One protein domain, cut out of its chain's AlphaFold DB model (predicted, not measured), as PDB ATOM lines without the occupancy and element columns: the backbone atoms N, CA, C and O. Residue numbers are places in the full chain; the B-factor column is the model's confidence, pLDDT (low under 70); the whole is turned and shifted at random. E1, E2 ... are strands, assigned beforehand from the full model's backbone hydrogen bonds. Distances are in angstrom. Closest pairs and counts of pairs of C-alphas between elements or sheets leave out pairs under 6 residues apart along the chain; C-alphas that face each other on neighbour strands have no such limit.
ATOM      1  N   TYR A  39      47.848   1.982 -26.288       72.38
ATOM      2  CA  TYR A  39      48.252   2.678 -25.088       72.38
ATOM      3  C   TYR A  39      47.731   1.927 -23.872       72.38
ATOM      4  O   TYR A  39      46.591   1.451 -23.870       72.38
ATOM      5  N   ARG A  40      48.564   1.817 -22.841       75.50
ATOM      6  CA  ARG A  40      48.161   1.300 -21.531       75.50
ATOM      7  C   ARG A  40      48.324   2.402 -20.503       75.50
ATOM      8  O   ARG A  40      49.406   2.967 -20.424       75.50
ATOM      9  N   LEU A  41      47.266   2.671 -19.750       74.50
ATOM     10  CA  LEU A  41      47.256   3.573 -18.611       74.50
ATOM     11  C   LEU A  41      47.213   2.747 -17.325       74.50
ATOM     12  O   LEU A  41      46.215   2.082 -17.057       74.50
ATOM     13  N   ASP A  42      48.285   2.792 -16.545       78.31
ATOM     14  CA  ASP A  42      48.342   2.211 -15.206       78.31
ATOM     15  C   ASP A  42      48.156   3.329 -14.178       78.31
ATOM     16  O   ASP A  42      48.921   4.291 -14.170       78.31
ATOM     17  N   VAL A  43      47.129   3.226 -13.333       75.94
ATOM     18  CA  VAL A  43      46.832   4.226 -12.301       75.94
ATOM     19  C   VAL A  43      47.075   3.631 -10.919       75.94
ATOM     20  O   VAL A  43      46.469   2.621 -10.550       75.94
ATOM     21  N   HIS A  44      47.926   4.286 -10.134       74.88
ATOM     22  CA  HIS A  44      48.303   3.870  -8.786       74.88
ATOM     23  C   HIS A  44      47.813   4.869  -7.732       74.88
ATOM     24  O   HIS A  44      47.847   6.079  -7.952       74.88
ATOM     25  N   ASP A  45      47.353   4.343  -6.590       72.00
ATOM     26  CA  ASP A  45      46.966   5.095  -5.382       72.00
ATOM     27  C   ASP A  45      45.886   6.188  -5.565       72.00
ATOM     28  O   ASP A  45      45.642   7.000  -4.676       72.00
ATOM     29  N   ALA A  46      45.122   6.148  -6.657       71.38
ATOM     30  CA  ALA A  46      44.122   7.161  -7.005       71.38
ATOM     31  C   ALA A  46      42.773   7.027  -6.256       71.38
ATOM     32  O   ALA A  46      41.710   7.309  -6.799       71.38
ATOM     33  N   SER A  47      42.801   6.589  -4.995       71.69
ATOM     34  CA  SER A  47      41.607   6.366  -4.157       71.69
ATOM     35  C   SER A  47      40.762   7.623  -3.904       71.69
ATOM     36  O   SER A  47      39.561   7.505  -3.685       71.69
ATOM     37  N   ARG A  48      41.380   8.808  -3.967       74.19
ATOM     38  CA  ARG A  48      40.725  10.119  -3.808       74.19
ATOM     39  C   ARG A  48      40.345  10.773  -5.132       74.19
ATOM     40  O   ARG A  48      39.839  11.886  -5.139       74.19
ATOM     41  N   CYS A  49      40.636  10.122  -6.250       76.06
ATOM     42  CA  CYS A  49      40.341  10.665  -7.563       76.06
ATOM     43  C   CYS A  49      38.992  10.149  -8.055       76.06
ATOM     44  O   CYS A  49      38.662   8.979  -7.897       76.06
ATOM     45  N   HIS A  50      38.220  11.039  -8.664       81.88
ATOM     46  CA  HIS A  50      36.905  10.761  -9.241       81.88
ATOM     47  C   HIS A  50      36.959  10.664 -10.756       81.88
ATOM     48  O   HIS A  50      36.126   9.988 -11.349       81.88
ATOM     49  N   SER A  51      37.903  11.369 -11.384       82.75
ATOM     50  CA  SER A  51      38.073  11.350 -12.832       82.75
ATOM     51  C   SER A  51      39.533  11.540 -13.226       82.75
ATOM     52  O   SER A  51      40.254  12.328 -12.608       82.75
ATOM     53  N   ILE A  52      39.956  10.813 -14.259       80.50
ATOM     54  CA  ILE A  52      41.266  10.920 -14.903       80.50
ATOM     55  C   ILE A  52      41.051  11.043 -16.402       80.50
ATOM     56  O   ILE A  52      40.535  10.129 -17.044       80.50
ATOM     57  N   THR A  53      41.498  12.150 -16.975       83.62
ATOM     58  CA  THR A  53      41.548  12.363 -18.417       83.62
ATOM     59  C   THR A  53      42.999  12.448 -18.855       83.62
ATOM     60  O   THR A  53      43.775  13.205 -18.282       83.62
ATOM     61  N   VAL A  54      43.378  11.688 -19.878       81.75
ATOM     62  CA  VAL A  54      44.696  11.758 -20.513       81.75
ATOM     63  C   VAL A  54      44.494  11.966 -22.003       81.75
ATOM     64  O   VAL A  54      43.789  11.201 -22.668       81.75
ATOM     65  N   ARG A  55      45.141  13.002 -22.520       84.00
ATOM     66  CA  ARG A  55      45.176  13.377 -23.926       84.00
ATOM     67  C   ARG A  55      46.624  13.460 -24.373       84.00
ATOM     68  O   ARG A  55      47.526  13.700 -23.577       84.00
ATOM     69  N   VAL A  56      46.862  13.286 -25.656       80.19
ATOM     70  CA  VAL A  56      48.187  13.498 -26.246       80.19
ATOM     71  C   VAL A  56      48.074  14.430 -27.423       80.19
ATOM     72  O   VAL A  56      47.058  14.422 -28.114       80.19
ATOM     73  N   SER A  57      49.113  15.219 -27.665       80.31
ATOM     74  CA  SER A  57      49.198  16.043 -28.856       80.31
ATOM     75  C   SER A  57      50.400  15.695 -29.716       80.31
ATOM     76  O   SER A  57      51.473  15.329 -29.230       80.31
ATOM     77  N   THR A  58      50.199  15.805 -31.023       80.56
ATOM     78  CA  THR A  58      51.223  15.631 -32.056       80.56
ATOM     79  C   THR A  58      51.328  16.951 -32.814       80.56
ATOM     80  O   THR A  58      50.713  17.122 -33.866       80.56
ATOM     81  N   GLY A  59      52.004  17.934 -32.214       76.00
ATOM     82  CA  GLY A  59      51.942  19.323 -32.678       76.00
ATOM     83  C   GLY A  59      50.558  19.924 -32.419       76.00
ATOM     84  O   GLY A  59      50.132  19.994 -31.267       76.00
ATOM     85  N   ASP A  60      49.852  20.300 -33.487       74.69
ATOM     86  CA  ASP A  60      48.589  21.056 -33.420       74.69
ATOM     87  C   ASP A  60      47.342  20.192 -33.165       74.69
ATOM     88  O   ASP A  60      46.252  20.713 -32.926       74.69
ATOM     89  N   LEU A  61      47.468  18.862 -33.231       79.38
ATOM     90  CA  LEU A  61      46.349  17.937 -33.045       79.38
ATOM     91  C   LEU A  61      46.379  17.323 -31.651       79.38
ATOM     92  O   LEU A  61      47.368  16.690 -31.287       79.38
ATOM     93  N   ILE A  62      45.274  17.457 -30.914       81.50
ATOM     94  CA  ILE A  62      45.059  16.844 -29.598       81.50
ATOM     95  C   ILE A  62      44.112  15.651 -29.747       81.50
ATOM     96  O   ILE A  62      43.072  15.743 -30.396       81.50
ATOM     97  N   TRP A  63      44.467  14.542 -29.107       79.12
ATOM     98  CA  TRP A  63      43.732  13.287 -29.132       79.12
ATOM     99  C   TRP A  63      43.391  12.837 -27.717       79.12
ATOM    100  O   TRP A  63      44.283  12.676 -26.880       79.12
ATOM    101  N   ASP A  64      42.110  12.568 -27.471       80.38
ATOM    102  CA  ASP A  64      41.655  11.925 -26.240       80.38
ATOM    103  C   ASP A  64      42.073  10.448 -26.236       80.38
ATOM    104  O   ASP A  64      41.683   9.674 -27.112       80.38
ATOM    105  N   LEU A  65      42.868  10.045 -25.243       77.69
ATOM    106  CA  LEU A  65      43.317   8.660 -25.078       77.69
ATOM    107  C   LEU A  65      42.484   7.937 -24.020       77.69
ATOM    108  O   LEU A  65      41.900   6.878 -24.272       77.69
ATOM    109  N   PHE A  66      42.412   8.528 -22.830       79.81
ATOM    110  CA  PHE A  66      41.717   7.950 -21.689       79.81
ATOM    111  C   PHE A  66      40.833   8.992 -21.034       79.81
ATOM    112  O   PHE A  66      41.253  10.115 -20.788       79.81
ATOM    113  N   THR A  67      39.624   8.567 -20.703       82.75
ATOM    114  CA  THR A  67      38.752   9.244 -19.749       82.75
ATOM    115  C   THR A  67      38.205   8.136 -18.873       82.75
ATOM    116  O   THR A  67      37.565   7.204 -19.376       82.75
ATOM    117  N   LEU A  68      38.591   8.173 -17.604       80.94
ATOM    118  CA  LEU A  68      38.214   7.217 -16.577       80.94
ATOM    119  C   LEU A  68      37.434   7.982 -15.522       80.94
ATOM    120  O   LEU A  68      38.024   8.777 -14.800       80.94
ATOM    121  N   ASP A  69      36.133   7.732 -15.445       82.19
ATOM    122  CA  ASP A  69      35.264   8.299 -14.419       82.19
ATOM    123  C   ASP A  69      34.921   7.232 -13.367       82.19
ATOM    124  O   ASP A  69      34.748   6.050 -13.685       82.19
ATOM    125  N   GLY A  70      34.810   7.652 -12.106       68.00
ATOM    126  CA  GLY A  70      34.675   6.774 -10.942       68.00
ATOM    127  C   GLY A  70      36.024   6.254 -10.429       68.00
ATOM    128  O   GLY A  70      37.063   6.565 -10.998       68.00
ATOM    129  N   SER A  71      36.004   5.467  -9.339       61.41
ATOM    130  CA  SER A  71      37.205   5.008  -8.608       61.41
ATOM    131  C   SER A  71      38.313   4.477  -9.552       61.41
ATOM    132  O   SER A  71      38.197   3.359 -10.075       61.41
ATOM    133  N   PRO A  72      39.384   5.259  -9.787       65.50
ATOM    134  CA  PRO A  72      40.265   5.091 -10.938       65.50
ATOM    135  C   PRO A  72      41.459   4.175 -10.668       65.50
ATOM    136  O   PRO A  72      42.376   4.129 -11.478       65.50
ATOM    137  N   ALA A  73      41.464   3.409  -9.572       61.28
ATOM    138  CA  ALA A  73      42.500   2.418  -9.270       61.28
ATOM    139  C   ALA A  73      42.408   1.202 -10.216       61.28
ATOM    140  O   ALA A  73      41.979   0.116  -9.822       61.28
ATOM    141  N   ARG A  74      42.721   1.399 -11.503       68.88
ATOM    142  CA  ARG A  74      42.594   0.393 -12.565       68.88
ATOM    143  C   ARG A  74      43.686   0.580 -13.619       68.88
ATOM    144  O   ARG A  74      44.058   1.702 -13.948       68.88
ATOM    145  N   SER A  75      44.154  -0.534 -14.180       72.62
ATOM    146  CA  SER A  75      44.923  -0.542 -15.428       72.62
ATOM    147  C   SER A  75      43.950  -0.618 -16.603       72.62
ATOM    148  O   SER A  75      43.062  -1.476 -16.617       72.62
ATOM    149  N   VAL A  76      44.082   0.289 -17.569       75.62
ATOM    150  CA  VAL A  76      43.208   0.363 -18.744       75.62
ATOM    151  C   VAL A  76      44.052   0.396 -20.007       75.62
ATOM    152  O   VAL A  76      44.859   1.293 -20.220       75.62
ATOM    153  N   GLU A  77      43.840  -0.581 -20.884       73.12
ATOM    154  CA  GLU A  77      44.447  -0.621 -22.213       73.12
ATOM    155  C   GLU A  77      43.404  -0.216 -23.253       73.12
ATOM    156  O   GLU A  77      42.285  -0.736 -23.252       73.12
ATOM    157  N   ARG A  78      43.758   0.709 -24.150       68.56
ATOM    158  CA  ARG A  78      42.900   1.085 -25.275       68.56
ATOM    159  C   ARG A  78      43.659   0.966 -26.596       68.56
ATOM    160  O   ARG A  78      44.786   1.459 -26.708       68.56
ATOM    161  N   PRO A  79      43.052   0.327 -27.615       56.88
ATOM    162  CA  PRO A  79      43.549   0.453 -28.973       56.88
ATOM    163  C   PRO A  79      43.377   1.911 -29.380       56.88
ATOM    164  O   PRO A  79      42.270   2.445 -29.289       56.88
ATOM    165  N   SER A  80      44.455   2.557 -29.805       62.84
ATOM    166  CA  SER A  80      44.374   3.951 -30.200       62.84
ATOM    167  C   SER A  80      44.629   4.121 -31.684       62.84
ATOM    168  O   SER A  80      45.443   3.429 -32.297       62.84
ATOM    169  N   ARG A  81      43.905   5.080 -32.259       61.38
ATOM    170  CA  ARG A  81      44.219   5.652 -33.569       61.38
ATOM    171  C   ARG A  81      45.208   6.814 -33.445       61.38
ATOM    172  O   ARG A  81      45.411   7.514 -34.430       61.38
ATOM    173  N   THR A  82      45.777   7.054 -32.256       61.44
ATOM    174  CA  THR A  82      46.766   8.119 -32.086       61.44
ATOM    175  C   THR A  82      47.985   7.867 -32.958       61.44
ATOM    176  O   THR A  82      48.385   6.710 -33.138       61.44
ATOM    177  N   PRO A  83      48.598   8.941 -33.476       60.81
ATOM    178  CA  PRO A  83      49.826   8.826 -34.237       60.81
ATOM    179  C   PRO A  83      50.940   8.205 -33.378       60.81
ATOM    180  O   PRO A  83      50.902   8.312 -32.147       60.81
ATOM    181  N   PRO A  84      51.937   7.563 -34.008       61.84
ATOM    182  CA  PRO A  84      53.101   7.038 -33.297       61.84
ATOM    183  C   PRO A  84      53.946   8.145 -32.632       61.84
ATOM    184  O   PRO A  84      54.609   7.875 -31.635       61.84
ATOM    185  N   ASP A  85      53.863   9.386 -33.127       69.25
ATOM    186  CA  ASP A  85      54.749  10.492 -32.743       69.25
ATOM    187  C   ASP A  85      54.078  11.472 -31.765       69.25
ATOM    188  O   ASP A  85      53.719  12.599 -32.110       69.25
ATOM    189  N   VAL A  86      53.881  11.031 -30.520       73.25
ATOM    190  CA  VAL A  86      53.365  11.880 -29.433       73.25
ATOM    191  C   VAL A  86      54.403  12.929 -29.034       73.25
ATOM    192  O   VAL A  86      55.458  12.588 -28.518       73.25
ATOM    193  N   ALA A  87      54.086  14.213 -29.213       74.69
ATOM    194  CA  ALA A  87      54.961  15.318 -28.821       74.69
ATOM    195  C   ALA A  87      54.725  15.734 -27.363       74.69
ATOM    196  O   ALA A  87      55.683  15.898 -26.603       74.69
ATOM    197  N   PHE A  88      53.456  15.868 -26.970       76.62
ATOM    198  CA  PHE A  88      53.073  16.254 -25.616       76.62
ATOM    199  C   PHE A  88      51.977  15.358 -25.055       76.62
ATOM    200  O   PHE A  88      51.154  14.806 -25.786       76.62
ATOM    201  N   VAL A  89      51.955  15.236 -23.735       77.94
ATOM    202  CA  VAL A  89      50.919  14.553 -22.971       77.94
ATOM    203  C   VAL A  89      50.266  15.575 -22.063       77.94
ATOM    204  O   VAL A  89      50.937  16.255 -21.288       77.94
ATOM    205  N   HIS A  90      48.951  15.661 -22.181       80.38
ATOM    206  CA  HIS A  90      48.083  16.504 -21.379       80.38
ATOM    207  C   HIS A  90      47.278  15.594 -20.469       80.38
ATOM    208  O   HIS A  90      46.752  14.575 -20.915       80.38
ATOM    209  N   TYR A  91      47.129  15.952 -19.208       78.06
ATOM    210  CA  TYR A  91      46.248  15.213 -18.314       78.06
ATOM    211  C   TYR A  91      45.411  16.176 -17.493       78.06
ATOM    212  O   TYR A  91      45.813  17.311 -17.250       78.06
ATOM    213  N   GLY A  92      44.248  15.687 -17.086       78.44
ATOM    214  CA  GLY A  92      43.342  16.331 -16.157       78.44
ATOM    215  C   GLY A  92      42.927  15.324 -15.097       78.44
ATOM    216  O   GLY A  92      42.387  14.271 -15.434       78.44
ATOM    217  N   LEU A  93      43.172  15.627 -13.829       78.75
ATOM    218  CA  LEU A  93      42.656  14.858 -12.705       78.75
ATOM    219  C   LEU A  93      41.603  15.661 -11.963       78.75
ATOM    220  O   LEU A  93      41.750  16.868 -11.778       78.75
ATOM    221  N   ARG A  94      40.575  14.966 -11.484       82.19
ATOM    222  CA  ARG A  94      39.663  15.477 -10.468       82.19
ATOM    223  C   ARG A  94      39.806  14.623  -9.223       82.19
ATOM    224  O   ARG A  94      39.363  13.474  -9.247       82.19
ATOM    225  N   CYS A  95      40.393  15.164  -8.163       78.25
ATOM    226  CA  CYS A  95      40.595  14.444  -6.906       78.25
ATOM    227  C   CYS A  95      40.195  15.299  -5.708       78.25
ATOM    228  O   CYS A  95      40.210  16.523  -5.801       78.25
ATOM    229  N   ASP A  96      39.839  14.656  -4.603       78.94
ATOM    230  CA  ASP A  96      39.592  15.347  -3.344       78.94
ATOM    231  C   ASP A  96      40.918  15.807  -2.728       78.94
ATOM    232  O   ASP A  96      41.887  15.041  -2.652       78.94
ATOM    233  N   ASP A  97      40.963  17.063  -2.300       73.69
ATOM    234  CA  ASP A  97      42.111  17.654  -1.629       73.69
ATOM    235  C   ASP A  97      42.218  17.207  -0.153       73.69
ATOM    236  O   ASP A  97      41.530  16.294   0.315       73.69
ATOM    237  N   ALA A  98      43.115  17.836   0.613       69.81
ATOM    238  CA  ALA A  98      43.278  17.534   2.038       69.81
ATOM    239  C   ALA A  98      42.035  17.874   2.890       69.81
ATOM    240  O   ALA A  98      41.927  17.395   4.018       69.81
ATOM    241  N   GLN A  99      41.125  18.696   2.367       74.88
ATOM    242  CA  GLN A  99      39.900  19.160   3.019       74.88
ATOM    243  C   GLN A  99      38.668  18.366   2.549       74.88
ATOM    244  O   GLN A  99      37.590  18.513   3.123       74.88
ATOM    245  N   GLY A 100      38.833  17.471   1.567       70.44
ATOM    246  CA  GLY A 100      37.756  16.670   0.988       70.44
ATOM    247  C   GLY A 100      37.008  17.373  -0.146       70.44
ATOM    248  O   GLY A 100      35.946  16.899  -0.546       70.44
ATOM    249  N   GLU A 101      37.525  18.491  -0.664       72.56
ATOM    250  CA  GLU A 101      36.937  19.198  -1.800       72.56
ATOM    251  C   GLU A 101      37.503  18.678  -3.120       72.56
ATOM    252  O   GLU A 101      38.713  18.522  -3.279       72.56
ATOM    253  N   SER A 102      36.637  18.437  -4.107       75.00
ATOM    254  CA  SER A 102      37.084  17.976  -5.421       75.00
ATOM    255  C   SER A 102      37.746  19.102  -6.220       75.00
ATOM    256  O   SER A 102      37.071  20.017  -6.697       75.00
ATOM    257  N   VAL A 103      39.045  18.970  -6.472       74.44
ATOM    258  CA  VAL A 103      39.867  19.927  -7.221       74.44
ATOM    259  C   VAL A 103      40.228  19.364  -8.594       74.44
ATOM    260  O   VAL A 103      40.578  18.191  -8.731       74.44
ATOM    261  N   TRP A 104      40.147  20.214  -9.623       76.56
ATOM    262  CA  TRP A 104      40.642  19.915 -10.968       76.56
ATOM    263  C   TRP A 104      42.089  20.359 -11.124       76.56
ATOM    264  O   TRP A 104      42.430  21.504 -10.834       76.56
ATOM    265  N   GLN A 105      42.923  19.473 -11.651       73.12
ATOM    266  CA  GLN A 105      44.335  19.735 -11.892       73.12
ATOM    267  C   GLN A 105      44.684  19.300 -13.302       73.12
ATOM    268  O   GLN A 105      44.401  18.168 -13.686       73.12
ATOM    269  N   ASN A 106      45.300  20.200 -14.063       75.00
ATOM    270  CA  ASN A 106      45.716  19.932 -15.430       75.00
ATOM    271  C   ASN A 106      47.197  20.244 -15.581       75.00
ATOM    272  O   ASN A 106      47.646  21.271 -15.073       75.00
ATOM    273  N   ALA A 107      47.927  19.426 -16.334       74.31
ATOM    274  CA  ALA A 107      49.236  19.838 -16.816       74.31
ATOM    275  C   ALA A 107      49.590  19.222 -18.173       74.31
ATOM    276  O   ALA A 107      48.920  18.317 -18.678       74.31
ATOM    277  N   GLU A 108      50.657  19.761 -18.753       77.94
ATOM    278  CA  GLU A 108      51.203  19.414 -20.061       77.94
ATOM    279  C   GLU A 108      52.694  19.088 -19.909       77.94
ATOM    280  O   GLU A 108      53.435  19.809 -19.235       77.94
ATOM    281  N   ARG A 109      53.165  18.020 -20.562       75.19
ATOM    282  CA  ARG A 109      54.603  17.746 -20.704       75.19
ATOM    283  C   ARG A 109      54.978  17.186 -22.052       75.19
ATOM    284  O   ARG A 109      54.193  16.497 -22.690       75.19
ATOM    285  N   ARG A 110      56.237  17.414 -22.425       74.81
ATOM    286  CA  ARG A 110      56.873  16.773 -23.570       74.81
ATOM    287  C   ARG A 110      57.103  15.282 -23.297       74.81
ATOM    288  O   ARG A 110      57.423  14.889 -22.175       74.81
ATOM    289  N   GLN A 111      56.952  14.457 -24.328       68.31
ATOM    290  CA  GLN A 111      57.237  13.023 -24.252       68.31
ATOM    291  C   GLN A 111      58.670  12.761 -23.748       68.31
ATOM    292  O   GLN A 111      59.618  13.417 -24.176       68.31
ATOM    293  N   GLY A 112      58.825  11.783 -22.850       62.28
ATOM    294  CA  GLY A 112      60.124  11.378 -22.300       62.28
ATOM    295  C   GLY A 112      60.599  12.183 -21.086       62.28
ATOM    296  O   GLY A 112      61.589  11.801 -20.467       62.28
ATOM    297  N   GLU A 113      59.891  13.246 -20.696       65.94
ATOM    298  CA  GLU A 113      60.153  13.951 -19.440       65.94
ATOM    299  C   GLU A 113      59.352  13.327 -18.291       65.94
ATOM    300  O   GLU A 113      58.150  13.081 -18.412       65.94
ATOM    301  N   ALA A 114      60.014  13.084 -17.155       60.69
ATOM    302  CA  ALA A 114      59.322  12.715 -15.928       60.69
ATOM    303  C   ALA A 114      58.497  13.911 -15.437       60.69
ATOM    304  O   ALA A 114      58.989  15.038 -15.334       60.69
ATOM    305  N   MET A 115      57.231  13.659 -15.142       62.28
ATOM    306  CA  MET A 115      56.291  14.687 -14.735       62.28
ATOM    307  C   MET A 115      56.051  14.596 -13.234       62.28
ATOM    308  O   MET A 115      55.451  13.632 -12.778       62.28
ATOM    309  N   TYR A 116      56.509  15.593 -12.483       55.91
ATOM    310  CA  TYR A 116      56.230  15.744 -11.056       55.91
ATOM    311  C   TYR A 116      55.522  17.079 -10.854       55.91
ATOM    312  O   TYR A 116      56.111  18.126 -11.135       55.91
ATOM    313  N   ASP A 117      54.279  17.045 -10.382       56.53
ATOM    314  CA  ASP A 117      53.585  18.241  -9.914       56.53
ATOM    315  C   ASP A 117      53.240  18.056  -8.427       56.53
ATOM    316  O   ASP A 117      52.281  17.352  -8.088       56.53
ATOM    317  N   PRO A 118      54.019  18.677  -7.517       53.31
ATOM    318  CA  PRO A 118      53.812  18.543  -6.079       53.31
ATOM    319  C   PRO A 118      52.478  19.131  -5.611       53.31
ATOM    320  O   PRO A 118      51.997  18.740  -4.549       53.31
ATOM    321  N   ASN A 119      51.886  20.050  -6.379       53.47
ATOM    322  CA  ASN A 119      50.611  20.683  -6.053       53.47
ATOM    323  C   ASN A 119      49.425  19.889  -6.613       53.47
ATOM    324  O   ASN A 119      48.312  20.022  -6.109       53.47
ATOM    325  N   ALA A 120      49.662  19.042  -7.621       52.50
ATOM    326  CA  ALA A 120      48.632  18.215  -8.236       52.50
ATOM    327  C   ALA A 120      48.424  16.856  -7.545       52.50
ATOM    328  O   ALA A 120      47.728  15.991  -8.059       52.50
ATOM    329  N   GLY A 121      49.089  16.576  -6.421       56.81
ATOM    330  CA  GLY A 121      48.992  15.250  -5.801       56.81
ATOM    331  C   GLY A 121      49.358  14.099  -6.756       56.81
ATOM    332  O   GLY A 121      48.992  12.965  -6.489       56.81
ATOM    333  N   ILE A 122      50.068  14.361  -7.860       60.16
ATOM    334  CA  ILE A 122      50.603  13.354  -8.777       60.16
ATOM    335  C   ILE A 122      52.094  13.292  -8.534       60.16
ATOM    336  O   ILE A 122      52.825  14.260  -8.736       60.16
ATOM    337  N   GLU A 123      52.547  12.121  -8.117       58.25
ATOM    338  CA  GLU A 123      53.958  11.857  -7.908       58.25
ATOM    339  C   GLU A 123      54.675  11.560  -9.229       58.25
ATOM    340  O   GLU A 123      55.841  11.912  -9.375       58.25
ATOM    341  N   ALA A 124      54.004  10.943 -10.208       57.41
ATOM    342  CA  ALA A 124      54.595  10.757 -11.527       57.41
ATOM    343  C   ALA A 124      53.573  10.463 -12.629       57.41
ATOM    344  O   ALA A 124      52.700   9.618 -12.439       57.41
ATOM    345  N   LEU A 125      53.752  11.070 -13.808       63.41
ATOM    346  CA  LEU A 125      53.298  10.495 -15.079       63.41
ATOM    347  C   LEU A 125      54.521  10.075 -15.902       63.41
ATOM    348  O   LEU A 125      55.358  10.917 -16.234       63.41
ATOM    349  N   PHE A 126      54.620   8.792 -16.251       61.53
ATOM    350  CA  PHE A 126      55.674   8.281 -17.131       61.53
ATOM    351  C   PHE A 126      55.114   7.924 -18.497       61.53
ATOM    352  O   PHE A 126      54.107   7.227 -18.583       61.53
ATOM    353  N   VAL A 127      55.807   8.345 -19.558       62.47
ATOM    354  CA  VAL A 127      55.514   7.926 -20.933       62.47
ATOM    355  C   VAL A 127      56.697   7.109 -21.435       62.47
ATOM    356  O   VAL A 127      57.747   7.661 -21.756       62.47
ATOM    357  N   VAL A 128      56.539   5.787 -21.484       63.22
ATOM    358  CA  VAL A 128      57.570   4.860 -21.971       63.22
ATOM    359  C   VAL A 128      57.021   4.130 -23.188       63.22
ATOM    360  O   VAL A 128      56.258   3.171 -23.068       63.22
ATOM    361  N   GLY A 129      57.376   4.615 -24.379       67.38
ATOM    362  CA  GLY A 129      56.784   4.137 -25.627       67.38
ATOM    363  C   GLY A 129      55.270   4.354 -25.617       67.38
ATOM    364  O   GLY A 129      54.809   5.491 -25.596       67.38
ATOM    365  N   SER A 130      54.500   3.265 -25.591       67.12
ATOM    366  CA  SER A 130      53.036   3.305 -25.538       67.12
ATOM    367  C   SER A 130      52.452   3.064 -24.137       67.12
ATOM    368  O   SER A 130      51.245   2.892 -23.970       67.12
ATOM    369  N   ARG A 131      53.288   3.049 -23.096       71.12
ATOM    370  CA  ARG A 131      52.843   2.905 -21.708       71.12
ATOM    371  C   ARG A 131      52.798   4.263 -21.012       71.12
ATOM    372  O   ARG A 131      53.777   5.003 -21.053       71.12
ATOM    373  N   LEU A 132      51.670   4.543 -20.370       72.44
ATOM    374  CA  LEU A 132      51.392   5.697 -19.527       72.44
ATOM    375  C   LEU A 132      51.185   5.201 -18.092       72.44
ATOM    376  O   LEU A 132      50.317   4.368 -17.848       72.44
ATOM    377  N   GLU A 133      51.969   5.685 -17.139       73.44
ATOM    378  CA  GLU A 133      51.829   5.309 -15.725       73.44
ATOM    379  C   GLU A 133      51.584   6.560 -14.893       73.44
ATOM    380  O   GLU A 133      52.451   7.426 -14.871       73.44
ATOM    381  N   VAL A 134      50.425   6.654 -14.235       73.00
ATOM    382  CA  VAL A 134      50.039   7.737 -13.317       73.00
ATOM    383  C   VAL A 134      50.156   7.235 -11.882       73.00
ATOM    384  O   VAL A 134      49.495   6.268 -11.501       73.00
ATOM    385  N   ARG A 135      50.937   7.928 -11.055       72.31
ATOM    386  CA  ARG A 135      51.004   7.709  -9.606       72.31
ATOM    387  C   ARG A 135      50.455   8.915  -8.868       72.31
ATOM    388  O   ARG A 135      50.974  10.013  -9.035       72.31
ATOM    389  N   VAL A 136      49.431   8.701  -8.049       69.12
ATOM    390  CA  VAL A 136      48.810   9.741  -7.222       69.12
ATOM    391  C   VAL A 136      49.328   9.613  -5.787       69.12
ATOM    392  O   VAL A 136      49.340   8.528  -5.215       69.12
ATOM    393  N   ARG A 137      49.788  10.718  -5.202       65.38
ATOM    394  CA  ARG A 137      50.283  10.815  -3.828       65.38
ATOM    395  C   ARG A 137      49.108  10.834  -2.837       65.38
ATOM    396  O   ARG A 137      48.078  11.447  -3.105       65.38
TER     397      ARG A 137
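What this domain is: This is residues 39 to 137 of the 138 residues of an uncharacterized protein of Deinobacterium chartae (UniProt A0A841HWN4). What shape do these atoms make? They make an elongated sandwich of two twisted sheets face to face, E4 E1 E9 E8 E7 as one layer and E3 E2 E5 E6 as the other, with the strands of the one at 35 degrees to those of the other. The chain changes from one sheet to the other at the links E1 to E2, E3 to E4, E4 to E5 and E6 to E7. What is it built of? The printed part has 99 residues with nine named strands, E1 to E9 in order along the chain, and no named helix; the class is all strand, the five-stranded sheet mixed and the four-stranded sheet antiparallel. How large is it? It is compact, with a radius of gyration of the C-alphas of 12.7 A and spans of 40 by 23 by 20 A.

Where its parts are: Where is the five-stranded sheet? Its strands are E4, residues 75 to 79, E1, residues 39 to 44, E9, residues 131 to 136, E8, residues 122 to 128, and E7, residues 115 to 117. C-alpha 39 is at (48.252, 2.678, -25.088) and C-alpha 136 at (48.810, 9.741, -7.222). Where is the other sheet? It holds E3, residues 61 to 69, 23.7 A long, E2, residues 49 to 58, 27.3 A, E5, residues 88 to 96, 26.0 A, and E6, residues 102 to 110, 26.9 A. C-alpha 49 is at (40.341, 10.665, -7.563).

How they stand to each other: How is the five-stranded sheet joined? E1 and E9 are parallel, with N 42 and O 132 2.9 A apart, within hydrogen-bond range. E1 is also antiparallel to E4, with N 41 and O 76 at 2.8 A, and E7, E8 and E9 form a meander, each strand the antiparallel neighbour of the one before, with N 125 and O 115 at 3.2 A and N 133 and O 126 at 3.0 A. And the other sheet? E2 is antiparallel to E3, its hairpin partner, with N 54 and O 66 at 2.8 A, and to E5, with N 53 and O 92 at 2.8 A. E5 and E6 are a hairpin, with N 93 and O 105 at 2.8 A. How do the sheets face each other? The parts of the sheet E4 E1 E9 E8 E7 and of the sheet E3 E2 E5 E6 that face each other have best planes 4 degrees apart, and 44 pairs of C-alphas lie within 10 A across the two sheets. E5 and E8 are near each other, with 6 pairs of C-alphas within 10 A, while E2 and E9 are apart.

The domain as a whole: How far does it reach? The two C-alphas farthest apart are those of Pro 84 and Gln 99, 40.5 A. Is anything missing or long? The printed part has no cut; no link is long, and E4 to E5, with 8 residues, is short but not tight. Where is confidence low? The mean pLDDT of the printed part is 71.5, and residues 70 to 74, 78 to 85, 98, 111 to 130 and 136 to 137 are under 70.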